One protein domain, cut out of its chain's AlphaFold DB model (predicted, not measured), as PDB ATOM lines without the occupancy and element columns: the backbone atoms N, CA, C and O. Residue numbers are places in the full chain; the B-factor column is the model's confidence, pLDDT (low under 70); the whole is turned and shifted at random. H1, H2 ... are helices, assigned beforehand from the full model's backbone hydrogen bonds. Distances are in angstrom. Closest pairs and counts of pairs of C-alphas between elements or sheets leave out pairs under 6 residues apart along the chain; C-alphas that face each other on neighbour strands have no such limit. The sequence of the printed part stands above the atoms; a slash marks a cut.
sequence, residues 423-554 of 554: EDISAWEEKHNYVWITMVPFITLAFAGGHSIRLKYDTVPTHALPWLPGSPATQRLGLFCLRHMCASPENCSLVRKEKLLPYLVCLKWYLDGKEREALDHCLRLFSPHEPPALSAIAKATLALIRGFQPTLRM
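This is residues 423 to 554 of the 554 residues of the protein "Predicted protein" of Nematostella vectensis (UniProt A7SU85). A knot of short helices has H2 and H6 in its middle: H2 packs on H4 and H6 packs on H7, the two longest helices, which lie side by side, while H8 packs on H6, and H9 on both H8 and H2. H5 lies close to H4, H6 and H7; H1 sits at one end of the long axis, and the loop of residues 455 to 471 reaches out at the other. You have 132 printed residues, with nine named helices in the order H1 to H9 and no named strand: all helix. The whole is compact, with a radius of gyration of the C-alphas of 14.8 A, yet elongated, spanning 48 by 30 by 26 A.

Find C-alpha 472 at (126.510, -61.180, -58.007); from there H4 runs 19.9 A to residue 485. H7, residues 513 to 526, is 21.0 A long, and H8, residues 534 to 546, is 17.9 A. Look for H1 at residues 423 to 431, beginning with C-alpha 423 at (107.914, -51.429, -54.503). H2 holds residues 440 to 446, H3 451 to 454, H5 489 to 497 and H6 501 to 508. H9, residues 548 to 552, ends at C-alpha 552, (122.648, -68.989, -38.382).

Start at H4, the hub, which touches H1, H2 and H7. H4 and H7 run the same way at a shallow tilt of 27 degrees, with closest C-alphas Arg 483 and Cys 522, 6.1 A apart. H2 touches H4 at a steep tilt of 49 degrees, opposite ways; the closest C-alphas, Ala 446 and Gly 478, are 3.9 A apart. H1 and H4 touch only at their ends, closest at C-alphas Ser 426 and His 484, 5.0 A. H6 and H7 form a helical hairpin with a shallow tilt of 18 degrees, closest at C-alphas Lys 508 and Arg 516, 5.8 A. H8 touches H6 with residues 536 to 540 alone, at a steep tilt of 57 degrees; C-alphas Tyr 503 and Ala 540 are closest, 5.7 A. The helix packing is part aligned, part crossed, mixing shallow and steep tilts. H9 touches H8, closest at C-alphas Ala 543 and Thr 551, 5.5 A, and H2, closest at Thr 444 and Phe 548, 5.1 A. H5 is close but not clearly touching to H4, closest at C-alphas Met 485 and Asn 491, 6.1 A. H3 is close but not clearly touching to H4, closest at C-alphas Ser 452 and Pro 472, 6.5 A. Each O i to N i+4 pair is within hydrogen-bond range in H1, H2, H5, H6 and H9, against 9 of 10 in H4, 7 of 10 in H7 and 8 of 9 in H8; H3 is too short for such a pair.

The two C-alphas farthest apart, Lys 431 and Pro 461, are 48.6 A from each other. The printed part has no cut, and the link from H3 to H4 is long, with 17 residues. Expect low confidence at residues 452 to 467, where pLDDT is under 70.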
ATOM      1  N   GLU A 423     109.148 -52.051 -54.979       94.38
ATOM      2  CA  GLU A 423     107.914 -51.429 -54.503       94.38
ATOM      3  C   GLU A 423     106.654 -52.071 -55.127       94.38
ATOM      4  O   GLU A 423     105.631 -52.205 -54.451       94.38
ATOM      5  N   ASP A 424     106.758 -52.556 -56.372       94.38
ATOM      6  CA  ASP A 424     105.683 -53.275 -57.065       94.38
ATOM      7  C   ASP A 424     105.365 -54.612 -56.371       94.38
ATOM      8  O   ASP A 424     104.200 -54.995 -56.261       94.38
ATOM      9  N   ILE A 425     106.398 -55.310 -55.876       95.88
ATOM     10  CA  ILE A 425     106.241 -56.578 -55.149       95.88
ATOM     11  C   ILE A 425     105.578 -56.326 -53.802       95.88
ATOM     12  O   ILE A 425     104.598 -56.988 -53.479       95.88
ATOM     13  N   SER A 426     106.066 -55.342 -53.035       94.06
ATOM     14  CA  SER A 426     105.483 -55.025 -51.724       94.06
ATOM     15  C   SER A 426     104.019 -54.618 -51.833       94.06
ATOM     16  O   SER A 426     103.208 -55.061 -51.029       94.06
ATOM     17  N   ALA A 427     103.659 -53.814 -52.841       94.12
ATOM     18  CA  ALA A 427     102.271 -53.417 -53.051       94.12
ATOM     19  C   ALA A 427     101.385 -54.622 -53.409       94.12
ATOM     20  O   ALA A 427     100.236 -54.703 -52.973       94.12
ATOM     21  N   TRP A 428     101.919 -55.566 -54.188       94.62
ATOM     22  CA  TRP A 428     101.213 -56.792 -54.532       94.62
ATOM     23  C   TRP A 428     101.048 -57.723 -53.323       94.62
ATOM     24  O   TRP A 428      99.935 -58.190 -53.090       94.62
ATOM     25  N   GLU A 429     102.098 -57.962 -52.536       94.50
ATOM     26  CA  GLU A 429     102.034 -58.813 -51.337       94.50
ATOM     27  C   GLU A 429     101.099 -58.223 -50.271       94.50
ATOM     28  O   GLU A 429     100.298 -58.955 -49.688       94.50
ATOM     29  N   GLU A 430     101.129 -56.901 -50.073       92.12
ATOM     30  CA  GLU A 430     100.235 -56.217 -49.135       92.12
ATOM     31  C   GLU A 430      98.771 -56.323 -49.580       92.12
ATOM     32  O   GLU A 430      97.907 -56.672 -48.779       92.12
ATOM     33  N   LYS A 431      98.489 -56.139 -50.879       92.69
ATOM     34  CA  LYS A 431      97.138 -56.313 -51.442       92.69
ATOM     35  C   LYS A 431      96.567 -57.718 -51.198       92.69
ATOM     36  O   LYS A 431      95.354 -57.858 -51.071       92.69
ATOM     37  N   HIS A 432      97.420 -58.740 -51.156       90.81
ATOM     38  CA  HIS A 432      97.016 -60.133 -50.944       90.81
ATOM     39  C   HIS A 432      97.265 -60.615 -49.506       90.81
ATOM     40  O   HIS A 432      97.206 -61.814 -49.254       90.81
ATOM     41  N   ASN A 433      97.515 -59.698 -48.562       89.56
ATOM     42  CA  ASN A 433      97.691 -59.980 -47.135       89.56
ATOM     43  C   ASN A 433      98.747 -61.055 -46.831       89.56
ATOM     44  O   ASN A 433      98.542 -61.900 -45.965       89.56
ATOM     45  N   TYR A 434      99.887 -61.041 -47.522       90.31
ATOM     46  CA  TYR A 434     100.947 -62.015 -47.259       90.31
ATOM     47  C   TYR A 434     101.452 -61.931 -45.810       90.31
ATOM     48  O   TYR A 434     101.715 -60.848 -45.282       90.31
ATOM     49  N   VAL A 435     101.603 -63.098 -45.175       88.31
ATOM     50  CA  VAL A 435     102.123 -63.250 -43.810       88.31
ATOM     51  C   VAL A 435     103.240 -64.287 -43.819       88.31
ATOM     52  O   VAL A 435     102.986 -65.493 -43.845       88.31
ATOM     53  N   TRP A 436     104.479 -63.804 -43.769       93.31
ATOM     54  CA  TRP A 436     105.682 -64.630 -43.714       93.31
ATOM     55  C   TRP A 436     106.001 -65.055 -42.276       93.31
ATOM     56  O   TRP A 436     105.856 -64.266 -41.339       93.31
ATOM     57  N   ILE A 437     106.487 -66.284 -42.079       92.75
ATOM     58  CA  ILE A 437     106.927 -66.759 -40.749       92.75
ATOM     59  C   ILE A 437     108.434 -66.623 -40.525       92.75
ATOM     60  O   ILE A 437     108.895 -66.801 -39.396       92.75
ATOM     61  N   THR A 438     109.206 -66.337 -41.579       93.31
ATOM     62  CA  THR A 438     110.654 -66.125 -41.490       93.31
ATOM     63  C   THR A 438     111.206 -65.243 -42.615       93.31
ATOM     64  O   THR A 438     110.783 -65.330 -43.765       93.31
ATOM     65  N   MET A 439     112.220 -64.439 -42.296       94.94
ATOM     66  CA  MET A 439     112.979 -63.615 -43.246       94.94
ATOM     67  C   MET A 439     114.240 -64.307 -43.783       94.94
ATOM     68  O   MET A 439     114.911 -63.801 -44.692       94.94
ATOM     69  N   VAL A 440     114.592 -65.468 -43.227       95.38
ATOM     70  CA  VAL A 440     115.851 -66.171 -43.508       95.38
ATOM     71  C   VAL A 440     116.064 -66.498 -44.997       95.38
ATOM     72  O   VAL A 440     117.195 -66.308 -45.464       95.38
ATOM     73  N   PRO A 441     115.062 -66.948 -45.781       95.62
ATOM     74  CA  PRO A 441     115.267 -67.262 -47.198       95.62
ATOM     75  C   PRO A 441     115.730 -66.054 -48.023       95.62
ATOM     76  O   PRO A 441     116.663 -66.174 -48.820       95.62
ATOM     77  N   PHE A 442     115.151 -64.878 -47.771       96.19
ATOM     78  CA  PHE A 442     115.477 -63.635 -48.472       96.19
ATOM     79  C   PHE A 442     116.857 -63.099 -48.081       96.19
ATOM     80  O   PHE A 442     117.659 -62.748 -48.946       96.19
ATOM     81  N   ILE A 443     117.191 -63.115 -46.785       95.94
ATOM     82  CA  ILE A 443     118.534 -62.735 -46.314       95.94
ATOM     83  C   ILE A 443     119.593 -63.689 -46.874       95.94
ATOM     84  O   ILE A 443     120.691 -63.259 -47.229       95.94
ATOM     85  N   THR A 444     119.264 -64.974 -47.027       95.75
ATOM     86  CA  THR A 444     120.198 -65.945 -47.607       95.75
ATOM     87  C   THR A 444     120.584 -65.585 -49.041       95.75
ATOM     88  O   THR A 444     121.753 -65.739 -49.387       95.75
ATOM     89  N   LEU A 445     119.657 -65.056 -49.848       96.31
ATOM     90  CA  LEU A 445     119.978 -64.528 -51.181       96.31
ATOM     91  C   LEU A 445     120.961 -63.347 -51.088       96.31
ATOM     92  O   LEU A 445     121.948 -63.304 -51.817       96.31
ATOM     93  N   ALA A 446     120.745 -62.415 -50.152       95.50
ATOM     94  CA  ALA A 446     121.562 -61.203 -50.015       95.50
ATOM     95  C   ALA A 446     123.016 -61.492 -49.581       95.50
ATOM     96  O   ALA A 446     123.945 -60.776 -49.964       95.50
ATOM     97  N   PHE A 447     123.227 -62.568 -48.820       94.31
ATOM     98  CA  PHE A 447     124.558 -63.055 -48.436       94.31
ATOM     99  C   PHE A 447     125.269 -63.864 -49.535       94.31
ATOM    100  O   PHE A 447     126.449 -64.180 -49.391       94.31
ATOM    101  N   ALA A 448     124.588 -64.205 -50.630       92.38
ATOM    102  CA  ALA A 448     125.082 -65.138 -51.635       92.38
ATOM    103  C   ALA A 448     125.592 -64.430 -52.902       92.38
ATOM    104  O   ALA A 448     125.026 -64.572 -53.984       92.38
ATOM    105  N   GLY A 449     126.671 -63.656 -52.767       86.44
ATOM    106  CA  GLY A 449     127.319 -62.960 -53.894       86.44
ATOM    107  C   GLY A 449     128.366 -63.786 -54.643       86.44
ATOM    108  O   GLY A 449     128.973 -63.299 -55.597       86.44
ATOM    109  N   GLY A 450     128.609 -65.032 -54.236       84.62
ATOM    110  CA  GLY A 450     129.682 -65.850 -54.789       84.62
ATOM    111  C   GLY A 450     131.059 -65.195 -54.608       84.62
ATOM    112  O   GLY A 450     131.365 -64.587 -53.581       84.62
ATOM    113  N   HIS A 451     131.911 -65.304 -55.627       72.44
ATOM    114  CA  HIS A 451     133.307 -64.855 -55.553       72.44
ATOM    115  C   HIS A 451     133.488 -63.329 -55.491       72.44
ATOM    116  O   HIS A 451     134.534 -62.878 -55.025       72.44
ATOM    117  N   SER A 452     132.500 -62.518 -55.895       63.69
ATOM    118  CA  SER A 452     132.635 -61.049 -55.908       63.69
ATOM    119  C   SER A 452     132.840 -60.444 -54.520       63.69
ATOM    120  O   SER A 452     133.517 -59.430 -54.386       63.69
ATOM    121  N   ILE A 453     132.295 -61.080 -53.482       58.22
ATOM    122  CA  ILE A 453     132.410 -60.614 -52.096       58.22
ATOM    123  C   ILE A 453     133.840 -60.797 -51.577       58.22
ATOM    124  O   ILE A 453     134.358 -59.949 -50.853       58.22
ATOM    125  N   ARG A 454     134.496 -61.899 -51.958       55.25
ATOM    126  CA  ARG A 454     135.823 -62.266 -51.451       55.25
ATOM    127  C   ARG A 454     136.967 -61.618 -52.232       55.25
ATOM    128  O   ARG A 454     137.988 -61.293 -51.632       55.25
ATOM    129  N   LEU A 455     136.768 -61.341 -53.526       51.91
ATOM    130  CA  LEU A 455     137.725 -60.589 -54.353       51.91
ATOM    131  C   LEU A 455     138.059 -59.192 -53.786       51.91
ATOM    132  O   LEU A 455     139.056 -58.603 -54.190       51.91
ATOM    133  N   LYS A 456     137.265 -58.666 -52.841       55.06
ATOM    134  CA  LYS A 456     137.530 -57.393 -52.152       55.06
ATOM    135  C   LYS A 456     138.623 -57.459 -51.079       55.06
ATOM    136  O   LYS A 456     139.169 -56.415 -50.744       55.06
ATOM    137  N   TYR A 457     138.926 -58.639 -50.526       53.78
ATOM    138  CA  TYR A 457     139.751 -58.751 -49.312       53.78
ATOM    139  C   TYR A 457     140.908 -59.763 -49.390       53.78
ATOM    140  O   TYR A 457     141.724 -59.781 -48.477       53.78
ATOM    141  N   ASP A 458     141.033 -60.546 -50.471       52.75
ATOM    142  CA  ASP A 458     142.106 -61.541 -50.650       52.75
ATOM    143  C   ASP A 458     142.769 -61.436 -52.044       52.75
ATOM    144  O   ASP A 458     142.088 -61.413 -53.068       52.75
ATOM    145  N   THR A 459     144.107 -61.488 -52.096       48.94
ATOM    146  CA  THR A 459     144.951 -61.656 -53.307       48.94
ATOM    147  C   THR A 459     145.063 -63.119 -53.771       48.94
ATOM    148  O   THR A 459     145.951 -63.479 -54.547       48.94
ATOM    149  N   VAL A 460     144.188 -64.000 -53.276       49.47
ATOM    150  CA  VAL A 460     144.276 -65.449 -53.496       49.47
ATOM    151  C   VAL A 460     143.814 -65.804 -54.920       49.47
ATOM    152  O   VAL A 460     142.720 -65.398 -55.320       49.47
ATOM    153  N   PRO A 461     144.589 -66.599 -55.687       50.34
ATOM    154  CA  PRO A 461     144.201 -67.044 -57.022       50.34
ATOM    155  C   PRO A 461     142.843 -67.759 -57.020       50.34
ATOM    156  O   PRO A 461     142.622 -68.714 -56.273       50.34
ATOM    157  N   THR A 462     141.949 -67.332 -57.910       51.62
ATOM    158  CA  THR A 462     140.558 -67.805 -58.056       51.62
ATOM    159  C   THR A 462     140.412 -69.319 -58.245       51.62
ATOM    160  O   THR A 462     139.358 -69.872 -57.948       51.62
ATOM    161  N   HIS A 463     141.461 -70.012 -58.695       50.81
ATOM    162  CA  HIS A 463     141.449 -71.453 -58.957       50.81
ATOM    163  C   HIS A 463     141.591 -72.341 -57.704       50.81
ATOM    164  O   HIS A 463     141.356 -73.543 -57.801       50.81
ATOM    165  N   ALA A 464     141.950 -71.779 -56.541       47.88
ATOM    166  CA  ALA A 464     142.144 -72.528 -55.290       47.88
ATOM    167  C   ALA A 464     140.992 -72.366 -54.277       47.88
ATOM    168  O   ALA A 464     141.063 -72.887 -53.163       47.88
ATOM    169  N   LEU A 465     139.941 -71.621 -54.631       54.62
ATOM    170  CA  LEU A 465     138.871 -71.272 -53.703       54.62
ATOM    171  C   LEU A 465     137.732 -72.309 -53.730       54.62
ATOM    172  O   LEU A 465     137.325 -72.754 -54.805       54.62
ATOM    173  N   PRO A 466     137.195 -72.705 -52.559       62.31
ATOM    174  CA  PRO A 466     135.997 -73.530 -52.504       62.31
ATOM    175  C   PRO A 466     134.826 -72.802 -53.172       62.31
ATOM    176  O   PRO A 466     134.752 -71.575 -53.138       62.31
ATOM    177  N   TRP A 467     133.904 -73.572 -53.761       67.38
ATOM    178  CA  TRP A 467     132.651 -73.050 -54.312       67.38
ATOM    179  C   TRP A 467     131.957 -72.155 -53.270       67.38
ATOM    180  O   TRP A 467     131.789 -72.565 -52.120       67.38
ATOM    181  N   LEU A 468     131.613 -70.927 -53.671       81.31
ATOM    182  CA  LEU A 468     130.952 -69.936 -52.825       81.31
ATOM    183  C   LEU A 468     129.469 -69.840 -53.205       81.31
ATOM    184  O   LEU A 468     129.171 -69.829 -54.401       81.31
ATOM    185  N   PRO A 469     128.553 -69.732 -52.226       85.44
ATOM    186  CA  PRO A 469     127.123 -69.647 -52.494       85.44
ATOM    187  C   PRO A 469     126.748 -68.473 -53.402       85.44
ATOM    188  O   PRO A 469     127.101 -67.324 -53.123       85.44
ATOM    189  N   GLY A 470     125.945 -68.752 -54.429       91.19
ATOM    190  CA  GLY A 470     125.327 -67.722 -55.258       91.19
ATOM    191  C   GLY A 470     126.243 -67.060 -56.293       91.19
ATOM    192  O   GLY A 470     127.247 -67.610 -56.747       91.19
ATOM    193  N   SER A 471     125.850 -65.852 -56.681       92.62
ATOM    194  CA  SER A 471     126.454 -65.028 -57.731       92.62
ATOM    195  C   SER A 471     126.173 -63.545 -57.451       92.62
ATOM    196  O   SER A 471     125.284 -63.228 -56.655       92.62
ATOM    197  N   PRO A 472     126.845 -62.599 -58.132       92.31
ATOM    198  CA  PRO A 472     126.510 -61.180 -58.007       92.31
ATOM    199  C   PRO A 472     125.035 -60.870 -58.316       92.31
ATOM    200  O   PRO A 472     124.429 -60.051 -57.629       92.31
ATOM    201  N   ALA A 473     124.439 -61.543 -59.309       95.81
ATOM    202  CA  ALA A 473     123.022 -61.378 -59.639       95.81
ATOM    203  C   ALA A 473     122.113 -61.888 -58.509       95.81
ATOM    204  O   ALA A 473     121.124 -61.240 -58.169       95.81
ATOM    205  N   THR A 474     122.494 -62.990 -57.859       95.62
ATOM    206  CA  THR A 474     121.774 -63.536 -56.700       95.62
ATOM    207  C   THR A 474     121.810 -62.585 -55.503       95.62
ATOM    208  O   THR A 474     120.773 -62.337 -54.889       95.62
ATOM    209  N   GLN A 475     122.969 -61.987 -55.204       95.19
ATOM    210  CA  GLN A 475     123.080 -60.976 -54.148       95.19
ATOM    211  C   GLN A 475     122.226 -59.741 -54.449       95.19
ATOM    212  O   GLN A 475     121.513 -59.269 -53.562       95.19
ATOM    213  N   ARG A 476     122.242 -59.236 -55.691       96.00
ATOM    214  CA  ARG A 476     121.370 -58.122 -56.099       96.00
ATOM    215  C   ARG A 476     119.892 -58.470 -55.952       96.00
ATOM    216  O   ARG A 476     119.146 -57.654 -55.419       96.00
ATOM    217  N   LEU A 477     119.489 -59.684 -56.335       97.62
ATOM    218  CA  LEU A 477     118.127 -60.172 -56.121       97.62
ATOM    219  C   LEU A 477     117.788 -60.230 -54.625       97.62
ATOM    220  O   LEU A 477     116.703 -59.821 -54.228       97.62
ATOM    221  N   GLY A 478     118.712 -60.671 -53.772       96.81
ATOM    222  CA  GLY A 478     118.517 -60.653 -52.323       96.81
ATOM    223  C   GLY A 478     118.333 -59.246 -51.754       96.81
ATOM    224  O   GLY A 478     117.438 -59.023 -50.945       96.81
ATOM    225  N   LEU A 479     119.117 -58.268 -52.212       96.50
ATOM    226  CA  LEU A 479     118.958 -56.862 -51.820       96.50
ATOM    227  C   LEU A 479     117.654 -56.254 -52.353       96.50
ATOM    228  O   LEU A 479     116.991 -55.499 -51.644       96.50
ATOM    229  N   PHE A 480     117.253 -56.625 -53.571       96.62
ATOM    230  CA  PHE A 480     115.933 -56.321 -54.124       96.62
ATOM    231  C   PHE A 480     114.824 -56.887 -53.225       96.62
ATOM    232  O   PHE A 480     113.843 -56.193 -52.955       96.62
ATOM    233  N   CYS A 481     115.001 -58.110 -52.708       96.56
ATOM    234  CA  CYS A 481     114.058 -58.723 -51.780       96.56
ATOM    235  C   CYS A 481     113.964 -57.952 -50.463       96.56
ATOM    236  O   CYS A 481     112.880 -57.577 -50.032       96.56
ATOM    237  N   LEU A 482     115.105 -57.637 -49.845       95.56
ATOM    238  CA  LEU A 482     115.126 -56.912 -48.574       95.56
ATOM    239  C   LEU A 482     114.438 -55.548 -48.653       95.56
ATOM    240  O   LEU A 482     113.770 -55.162 -47.696       95.56
ATOM    241  N   ARG A 483     114.554 -54.842 -49.783       93.56
ATOM    242  CA  ARG A 483     113.893 -53.546 -49.975       93.56
ATOM    243  C   ARG A 483     112.377 -53.626 -49.878       93.56
ATOM    244  O   ARG A 483     111.800 -52.831 -49.148       93.56
ATOM    245  N   HIS A 484     111.746 -54.565 -50.579       91.19
ATOM    246  CA  HIS A 484     110.288 -54.676 -50.516       91.19
ATOM    247  C   HIS A 484     109.822 -55.358 -49.237       91.19
ATOM    248  O   HIS A 484     108.839 -54.928 -48.648       91.19
ATOM    249  N   MET A 485     110.555 -56.358 -48.741       92.38
ATOM    250  CA  MET A 485     110.174 -57.024 -47.499       92.38
ATOM    251  C   MET A 485     110.190 -56.047 -46.321       92.38
ATOM    252  O   MET A 485     109.267 -56.055 -45.517       92.38
ATOM    253  N   CYS A 486     111.180 -55.150 -46.248       91.19
ATOM    254  CA  CYS A 486     111.228 -54.122 -45.205       91.19
ATOM    255  C   CYS A 486     110.196 -52.994 -45.396       91.19
ATOM    256  O   CYS A 486     110.098 -52.135 -44.528       91.19
ATOM    257  N   ALA A 487     109.423 -52.969 -46.488       89.62
ATOM    258  CA  ALA A 487     108.333 -52.004 -46.644       89.62
ATOM    259  C   ALA A 487     107.149 -52.303 -45.701       89.62
ATOM    260  O   ALA A 487     106.398 -51.389 -45.368       89.62
ATOM    261  N   SER A 488     107.005 -53.553 -45.240       89.94
ATOM    262  CA  SER A 488     105.981 -53.961 -44.269       89.94
ATOM    263  C   SER A 488     106.493 -53.820 -42.820       89.94
ATOM    264  O   SER A 488     107.572 -54.336 -42.482       89.94
ATOM    265  N   PRO A 489     105.723 -53.167 -41.923       90.12
ATOM    266  CA  PRO A 489     106.017 -53.130 -40.489       90.12
ATOM    267  C   PRO A 489     106.084 -54.521 -39.845       90.12
ATOM    268  O   PRO A 489     106.929 -54.759 -38.978       90.12
ATOM    269  N   GLU A 490     105.240 -55.455 -40.284       89.19
ATOM    270  CA  GLU A 490     105.179 -56.834 -39.786       89.19
ATOM    271  C   GLU A 490     106.469 -57.586 -40.116       89.19
ATOM    272  O   GLU A 490     107.085 -58.190 -39.235       89.19
ATOM    273  N   ASN A 491     106.948 -57.469 -41.354       93.69
ATOM    274  CA  ASN A 491     108.224 -58.044 -41.770       93.69
ATOM    275  C   ASN A 491     109.403 -57.409 -41.011       93.69
ATOM    276  O   ASN A 491     110.338 -58.103 -40.609       93.69
ATOM    277  N   CYS A 492     109.356 -56.102 -40.729       93.12
ATOM    278  CA  CYS A 492     110.353 -55.458 -39.871       93.12
ATOM    279  C   CYS A 492     110.312 -55.999 -38.432       93.12
ATOM    280  O   CYS A 492     111.355 -56.200 -37.802       93.12
ATOM    281  N   SER A 493     109.120 -56.252 -37.888       92.44
ATOM    282  CA  SER A 493     108.956 -56.915 -36.590       92.44
ATOM    283  C   SER A 493     109.557 -58.322 -36.610       92.44
ATOM    284  O   SER A 493     110.290 -58.700 -35.693       92.44
ATOM    285  N   LEU A 494     109.360 -59.061 -37.703       93.44
ATOM    286  CA  LEU A 494     109.920 -60.394 -37.901       93.44
ATOM    287  C   LEU A 494     111.459 -60.389 -37.921       93.44
ATOM    288  O   LEU A 494     112.071 -61.185 -37.209       93.44
ATOM    289  N   VAL A 495     112.097 -59.431 -38.610       94.56
ATOM    290  CA  VAL A 495     113.565 -59.234 -38.573       94.56
ATOM    291  C   VAL A 495     114.076 -59.063 -37.137       94.56
ATOM    292  O   VAL A 495     115.114 -59.629 -36.774       94.56
ATOM    293  N   ARG A 496     113.361 -58.291 -36.304       93.19
ATOM    294  CA  ARG A 496     113.720 -58.090 -34.889       93.19
ATOM    295  C   ARG A 496     113.513 -59.367 -34.076       93.19
ATOM    296  O   ARG A 496     114.417 -59.771 -33.345       93.19
ATOM    297  N   LYS A 497     112.361 -60.021 -34.241       93.56
ATOM    298  CA  LYS A 497     111.989 -61.263 -33.547       93.56
ATOM    299  C   LYS A 497     112.991 -62.388 -33.804       93.56
ATOM    300  O   LYS A 497     113.392 -63.078 -32.872       93.56
ATOM    301  N   GLU A 498     113.445 -62.531 -35.046       94.06
ATOM    302  CA  GLU A 498     114.443 -63.529 -35.448       94.06
ATOM    303  C   GLU A 498     115.895 -63.090 -35.170       94.06
ATOM    304  O   GLU A 498     116.833 -63.828 -35.470       94.06
ATOM    305  N   LYS A 499     116.106 -61.904 -34.575       94.19
ATOM    306  CA  LYS A 499     117.429 -61.331 -34.257       94.19
ATOM    307  C   LYS A 499     118.347 -61.223 -35.483       94.19
ATOM    308  O   LYS A 499     119.551 -61.464 -35.399       94.19
ATOM    309  N   LEU A 500     117.780 -60.845 -36.628       95.38
ATOM    310  CA  LEU A 500     118.479 -60.817 -37.917       95.38
ATOM    311  C   LEU A 500     119.184 -59.482 -38.203       95.38
ATOM    312  O   LEU A 500     120.114 -59.435 -39.009       95.38
ATOM    313  N   LEU A 501     118.796 -58.407 -37.510       95.06
ATOM    314  CA  LEU A 501     119.341 -57.061 -37.716       95.06
ATOM    315  C   LEU A 501     120.882 -56.973 -37.618       95.06
ATOM    316  O   LEU A 501     121.477 -56.377 -38.519       95.06
ATOM    317  N   PRO A 502     121.565 -57.587 -36.625       95.44
ATOM    318  CA  PRO A 502     123.027 -57.528 -36.545       95.44
ATOM    319  C   PRO A 502     123.721 -58.074 -37.800       95.44
ATOM    320  O   PRO A 502     124.736 -57.535 -38.233       95.44
ATOM    321  N   TYR A 503     123.146 -59.102 -38.431       95.75
ATOM    322  CA  TYR A 503     123.691 -59.689 -39.654       95.75
ATOM    323  C   TYR A 503     123.534 -58.760 -40.856       95.75
ATOM    324  O   TYR A 503     124.446 -58.677 -41.673       95.75
ATOM    325  N   LEU A 504     122.422 -58.028 -40.958       95.50
ATOM    326  CA  LEU A 504     122.230 -57.027 -42.011       95.50
ATOM    327  C   LEU A 504     123.223 -55.866 -41.868       95.50
ATOM    328  O   LEU A 504     123.792 -55.414 -42.861       95.50
ATOM    329  N   VAL A 505     123.499 -55.429 -40.635       94.81
ATOM    330  CA  VAL A 505     124.544 -54.426 -40.367       94.81
ATOM    331  C   VAL A 505     125.917 -54.950 -40.799       94.81
ATOM    332  O   VAL A 505     126.646 -54.232 -41.481       94.81
ATOM    333  N   CYS A 506     126.254 -56.202 -40.476       94.56
ATOM    334  CA  CYS A 506     127.498 -56.816 -40.942       94.56
ATOM    335  C   CYS A 506     127.549 -56.951 -42.468       94.56
ATOM    336  O   CYS A 506     128.579 -56.645 -43.060       94.56
ATOM    337  N   LEU A 507     126.456 -57.357 -43.125       93.75
ATOM    338  CA  LEU A 507     126.390 -57.493 -44.583       93.75
ATOM    339  C   LEU A 507     126.753 -56.177 -45.278       93.75
ATOM    340  O   LEU A 507     127.534 -56.188 -46.227       93.75
ATOM    341  N   LYS A 508     126.259 -55.041 -44.767       93.12
ATOM    342  CA  LYS A 508     126.574 -53.702 -45.287       93.12
ATOM    343  C   LYS A 508     128.077 -53.434 -45.375       93.12
ATOM    344  O   LYS A 508     128.500 -52.732 -46.289       93.12
ATOM    345  N   TRP A 509     128.885 -53.977 -44.461       90.88
ATOM    346  CA  TRP A 509     130.342 -53.791 -44.471       90.88
ATOM    347  C   TRP A 509     131.025 -54.451 -45.672       90.88
ATOM    348  O   TRP A 509     132.120 -54.039 -46.037       90.88
ATOM    349  N   TYR A 510     130.368 -55.427 -46.304       87.56
ATOM    350  CA  TYR A 510     130.876 -56.159 -47.467       87.56
ATOM    351  C   TYR A 510     130.277 -55.675 -48.800       87.56
ATOM    352  O   TYR A 510     130.657 -56.164 -49.869       87.56
ATOM    353  N   LEU A 511     129.350 -54.715 -48.763       90.25
ATOM    354  CA  LEU A 511     128.722 -54.119 -49.945       90.25
ATOM    355  C   LEU A 511     129.382 -52.784 -50.300       90.25
ATOM    356  O   LEU A 511     129.846 -52.063 -49.422       90.25
ATOM    357  N   ASP A 512     129.346 -52.430 -51.586       85.94
ATOM    358  CA  ASP A 512     129.804 -51.133 -52.099       85.94
ATOM    359  C   ASP A 512     128.744 -50.507 -53.007       85.94
ATOM    360  O   ASP A 512     127.772 -51.166 -53.374       85.94
ATOM    361  N   GLY A 513     128.934 -49.232 -53.354       89.25
ATOM    362  CA  GLY A 513     128.121 -48.524 -54.342       89.25
ATOM    363  C   GLY A 513     126.614 -48.633 -54.096       89.25
ATOM    364  O   GLY A 513     126.137 -48.485 -52.968       89.25
ATOM    365  N   LYS A 514     125.870 -48.924 -55.167       88.44
ATOM    366  CA  LYS A 514     124.401 -48.968 -55.161       88.44
ATOM    367  C   LYS A 514     123.851 -50.069 -54.253       88.44
ATOM    368  O   LYS A 514     122.809 -49.886 -53.634       88.44
ATOM    369  N   GLU A 515     124.541 -51.200 -54.147       89.69
ATOM    370  CA  GLU A 515     124.157 -52.312 -53.281       89.69
ATOM    371  C   GLU A 515     124.231 -51.922 -51.798       89.69
ATOM    372  O   GLU A 515     123.327 -52.237 -51.020       89.69
ATOM    373  N   ARG A 516     125.279 -51.187 -51.405       92.75
ATOM    374  CA  ARG A 516     125.422 -50.665 -50.039       92.75
ATOM    375  C   ARG A 516     124.360 -49.620 -49.720       92.75
ATOM    376  O   ARG A 516     123.797 -49.654 -48.628       92.75
ATOM    377  N   GLU A 517     124.090 -48.711 -50.653       91.06
ATOM    378  CA  GLU A 517     123.048 -47.685 -50.517       91.06
ATOM    379  C   GLU A 517     121.652 -48.306 -50.380       91.06
ATOM    380  O   GLU A 517     120.870 -47.891 -49.524       91.06
ATOM    381  N   ALA A 518     121.362 -49.346 -51.167       88.75
ATOM    382  CA  ALA A 518     120.109 -50.088 -51.089       88.75
ATOM    383  C   ALA A 518     119.885 -50.693 -49.694       88.75
ATOM    384  O   ALA A 518     118.797 -50.554 -49.137       88.75
ATOM    385  N   LEU A 519     120.913 -51.317 -49.105       93.75
ATOM    386  CA  LEU A 519     120.814 -51.873 -47.753       93.75
ATOM    387  C   LEU A 519     120.786 -50.785 -46.667       93.75
ATOM    388  O   LEU A 519     120.101 -50.952 -45.659       93.75
ATOM    389  N   ASP A 520     121.495 -49.667 -46.860       92.50
ATOM    390  CA  ASP A 520     121.456 -48.524 -45.938       92.50
ATOM    391  C   ASP A 520     120.035 -47.977 -45.783       92.50
ATOM    392  O   ASP A 520     119.598 -47.723 -44.663       92.50
ATOM    393  N   HIS A 521     119.290 -47.866 -46.887       88.81
ATOM    394  CA  HIS A 521     117.894 -47.443 -46.856       88.81
ATOM    395  C   HIS A 521     117.029 -48.366 -45.981       88.81
ATOM    396  O   HIS A 521     116.292 -47.874 -45.130       88.81
ATOM    397  N   CYS A 522     117.180 -49.689 -46.117       90.56
ATOM    398  CA  CYS A 522     116.477 -50.658 -45.270       90.56
ATOM    399  C   CYS A 522     116.869 -50.527 -43.792       90.56
ATOM    400  O   CYS A 522     116.009 -50.551 -42.917       90.56
ATOM    401  N   LEU A 523     118.162 -50.366 -43.494       92.94
ATOM    402  CA  LEU A 523     118.661 -50.301 -42.117       92.94
ATOM    403  C   LEU A 523     118.166 -49.067 -41.351       92.94
ATOM    404  O   LEU A 523     118.018 -49.139 -40.131       92.94
ATOM    405  N   ARG A 524     117.836 -47.966 -42.040       91.94
ATOM    406  CA  ARG A 524     117.264 -46.763 -41.406       91.94
ATOM    407  C   ARG A 524     115.932 -47.026 -40.704       91.94
ATOM    408  O   ARG A 524     115.638 -46.346 -39.727       91.94
ATOM    409  N   LEU A 525     115.170 -48.031 -41.142       89.50
ATOM    410  CA  LEU A 525     113.904 -48.445 -40.519       89.50
ATOM    411  C   LEU A 525     114.094 -49.083 -39.130       89.50
ATOM    412  O   LEU A 525     113.133 -49.296 -38.389       89.50
ATOM    413  N   PHE A 526     115.340 -49.391 -38.769       89.12
ATOM    414  CA  PHE A 526     115.712 -50.028 -37.510       89.12
ATOM    415  C   PHE A 526     116.571 -49.126 -36.615       89.12
ATOM    416  O   PHE A 526     117.107 -49.603 -35.618       89.12
ATOM    417  N   SER A 527     116.719 -47.845 -36.959       81.81
ATOM    418  CA  SER A 527     117.534 -46.895 -36.200       81.81
ATOM    419  C   SER A 527     116.880 -46.466 -34.873       81.81
ATOM    420  O   SER A 527     115.670 -46.242 -34.849       81.81
ATOM    421  N   PRO A 528     117.672 -46.239 -33.803       80.25
ATOM    422  CA  PRO A 528     119.091 -46.573 -33.680       80.25
ATOM    423  C   PRO A 528     119.291 -48.084 -33.488       80.25
ATOM    424  O   PRO A 528     118.503 -48.743 -32.816       80.25
ATOM    425  N   HIS A 529     120.375 -48.624 -34.043       80.94
ATOM    426  CA  HIS A 529     120.761 -50.018 -33.841       80.94
ATOM    427  C   HIS A 529     122.130 -50.104 -33.156       80.94
ATOM    428  O   HIS A 529     123.050 -49.340 -33.466       80.94
ATOM    429  N   GLU A 530     122.279 -51.051 -32.238       83.31
ATOM    430  CA  GLU A 530     123.544 -51.305 -31.551       83.31
ATOM    431  C   GLU A 530     124.597 -51.903 -32.501       83.31
ATOM    432  O   GLU A 530     124.246 -52.544 -33.502       83.31
ATOM    433  N   PRO A 531     125.899 -51.706 -32.223       87.25
ATOM    434  CA  PRO A 531     126.944 -52.407 -32.955       87.25
ATOM    435  C   PRO A 531     126.769 -53.934 -32.815       87.25
ATOM    436  O   PRO A 531     126.489 -54.419 -31.716       87.25
ATOM    437  N   PRO A 532     126.951 -54.718 -33.896       94.19
ATOM    438  CA  PRO A 532     126.832 -56.170 -33.829       94.19
ATOM    439  C   PRO A 532     127.814 -56.788 -32.828       94.19
ATOM    440  O   PRO A 532     128.994 -56.436 -32.798       94.19
ATOM    441  N   ALA A 533     127.349 -57.770 -32.054       94.38
ATOM    442  CA  ALA A 533     128.221 -58.568 -31.198       94.38
ATOM    443  C   ALA A 533     129.263 -59.338 -32.031       94.38
ATOM    444  O   ALA A 533     128.987 -59.747 -33.161       94.38
ATOM    445  N   LEU A 534     130.432 -59.628 -31.446       93.81
ATOM    446  CA  LEU A 534     131.508 -60.369 -32.121       93.81
ATOM    447  C   LEU A 534     131.035 -61.714 -32.699       93.81
ATOM    448  O   LEU A 534     131.452 -62.104 -33.787       93.81
ATOM    449  N   SER A 535     130.124 -62.400 -32.004       94.06
ATOM    450  CA  SER A 535     129.517 -63.645 -32.484       94.06
ATOM    451  C   SER A 535     128.713 -63.447 -33.772       94.06
ATOM    452  O   SER A 535     128.824 -64.261 -34.685       94.06
ATOM    453  N   ALA A 536     127.947 -62.357 -33.883       94.00
ATOM    454  CA  ALA A 536     127.209 -62.012 -35.093       94.00
ATOM    455  C   ALA A 536     128.155 -61.630 -36.238       94.00
ATOM    456  O   ALA A 536     127.937 -62.070 -37.362       94.00
ATOM    457  N   ILE A 537     129.237 -60.898 -35.947       94.62
ATOM    458  CA  ILE A 537     130.276 -60.555 -36.933       94.62
ATOM    459  C   ILE A 537     130.914 -61.830 -37.497       94.62
ATOM    460  O   ILE A 537     130.910 -62.032 -38.709       94.62
ATOM    461  N   ALA A 538     131.390 -62.729 -36.630       92.75
ATOM    462  CA  ALA A 538     132.024 -63.980 -37.044       92.75
ATOM    463  C   ALA A 538     131.073 -64.866 -37.866       92.75
ATOM    464  O   ALA A 538     131.453 -65.387 -38.918       92.75
ATOM    465  N   LYS A 539     129.813 -64.997 -37.430       94.31
ATOM    466  CA  LYS A 539     128.784 -65.736 -38.171       94.31
ATOM    467  C   LYS A 539     128.442 -65.067 -39.503       94.31
ATOM    468  O   LYS A 539     128.274 -65.766 -40.492       94.31
ATOM    469  N   ALA A 540     128.384 -63.741 -39.580       92.94
ATOM    470  CA  ALA A 540     128.166 -63.042 -40.843       92.94
ATOM    471  C   ALA A 540     129.322 -63.284 -41.827       92.94
ATOM    472  O   ALA A 540     129.073 -63.565 -42.994       92.94
ATOM    473  N   THR A 541     130.576 -63.267 -41.367       89.81
ATOM    474  CA  THR A 541     131.730 -63.610 -42.213       89.81
ATOM    475  C   THR A 541     131.657 -65.056 -42.707       89.81
ATOM    476  O   THR A 541     131.847 -65.321 -43.894       89.81
ATOM    477  N   LEU A 542     131.328 -66.003 -41.822       89.75
ATOM    478  CA  LEU A 542     131.148 -67.410 -42.190       89.75
ATOM    479  C   LEU A 542     129.973 -67.614 -43.155       89.75
ATOM    480  O   LEU A 542     130.082 -68.429 -44.071       89.75
ATOM    481  N   ALA A 543     128.893 -66.845 -43.013       91.69
ATOM    482  CA  ALA A 543     127.724 -66.902 -43.882       91.69
ATOM    483  C   ALA A 543     128.053 -66.593 -45.349       91.69
ATOM    484  O   ALA A 543     127.471 -67.214 -46.236       91.69
ATOM    485  N   LEU A 544     129.019 -65.707 -45.612       87.50
ATOM    486  CA  LEU A 544     129.487 -65.395 -46.971       87.50
ATOM    487  C   LEU A 544     130.217 -66.580 -47.627       87.50
ATOM    488  O   LEU A 544     130.302 -66.658 -48.848       87.50
ATOM    489  N   ILE A 545     130.746 -67.508 -46.822       85.50
ATOM    490  CA  ILE A 545     131.545 -68.652 -47.283       85.50
ATOM    491  C   ILE A 545     130.717 -69.939 -47.308       85.50
ATOM    492  O   ILE A 545     130.812 -70.733 -48.241       85.50
ATOM    493  N   ARG A 546     129.927 -70.178 -46.259       86.31
ATOM    494  CA  ARG A 546     129.197 -71.433 -46.014       86.31
ATOM    495  C   ARG A 546     127.696 -71.324 -46.279       86.31
ATOM    496  O   ARG A 546     126.994 -72.329 -46.216       86.31
ATOM    497  N   GLY A 547     127.211 -70.123 -46.584       89.44
ATOM    498  CA  GLY A 547     125.795 -69.803 -46.699       89.44
ATOM    499  C   GLY A 547     125.218 -69.321 -45.368       89.44
ATOM    500  O   GLY A 547     125.612 -69.769 -44.287       89.44
ATOM    501  N   PHE A 548     124.253 -68.406 -45.448       93.38
ATOM    502  CA  PHE A 548     123.656 -67.761 -44.278       93.38
ATOM    503  C   PHE A 548     122.888 -68.731 -43.379       93.38
ATOM    504  O   PHE A 548     123.182 -68.852 -42.194       93.38
ATOM    505  N   GLN A 549     121.943 -69.475 -43.953       90.56
ATOM    506  CA  GLN A 549     121.050 -70.347 -43.195       90.56
ATOM    507  C   GLN A 549     121.764 -71.463 -42.399       90.56
ATOM    508  O   GLN A 549     121.400 -71.651 -41.238       90.56
ATOM    509  N   PRO A 550     122.779 -72.183 -42.931       88.50
ATOM    510  CA  PRO A 550     123.567 -73.114 -42.116       88.50
ATOM    511  C   PRO A 550     124.290 -72.419 -40.958       88.50
ATOM    512  O   PRO A 550     124.313 -72.940 -39.849       88.50
ATOM    513  N   THR A 551     124.842 -71.230 -41.209       89.12
ATOM    514  CA  THR A 551     125.657 -70.495 -40.234       89.12
ATOM    515  C   THR A 551     124.824 -69.890 -39.107       89.12
ATOM    516  O   THR A 551     125.281 -69.820 -37.971       89.12
ATOM    517  N   LEU A 552     123.580 -69.498 -39.388       88.19
ATOM    518  CA  LEU A 552     122.648 -68.989 -38.382       88.19
ATOM    519  C   LEU A 552     122.326 -70.034 -37.294       88.19
ATOM    520  O   LEU A 552     121.994 -69.660 -36.172       88.19
ATOM    521  N   ARG A 553     122.426 -71.330 -37.628       79.69
ATOM    522  CA  ARG A 553     122.150 -72.467 -36.728       79.69
ATOM    523  C   ARG A 553     123.376 -72.961 -35.947       79.69
ATOM    524  O   ARG A 553     123.207 -73.811 -35.077       79.69
ATOM    525  N   MET A 554     124.575 -72.476 -36.282       78.88
ATOM    526  CA  MET A 554     125.803 -72.672 -35.493       78.88
ATOM    527  C   MET A 554     125.778 -71.747 -34.285       78.88
ATOM    528  O   MET A 554     126.363 -72.091 -33.242       78.88
TER     529      MET A 554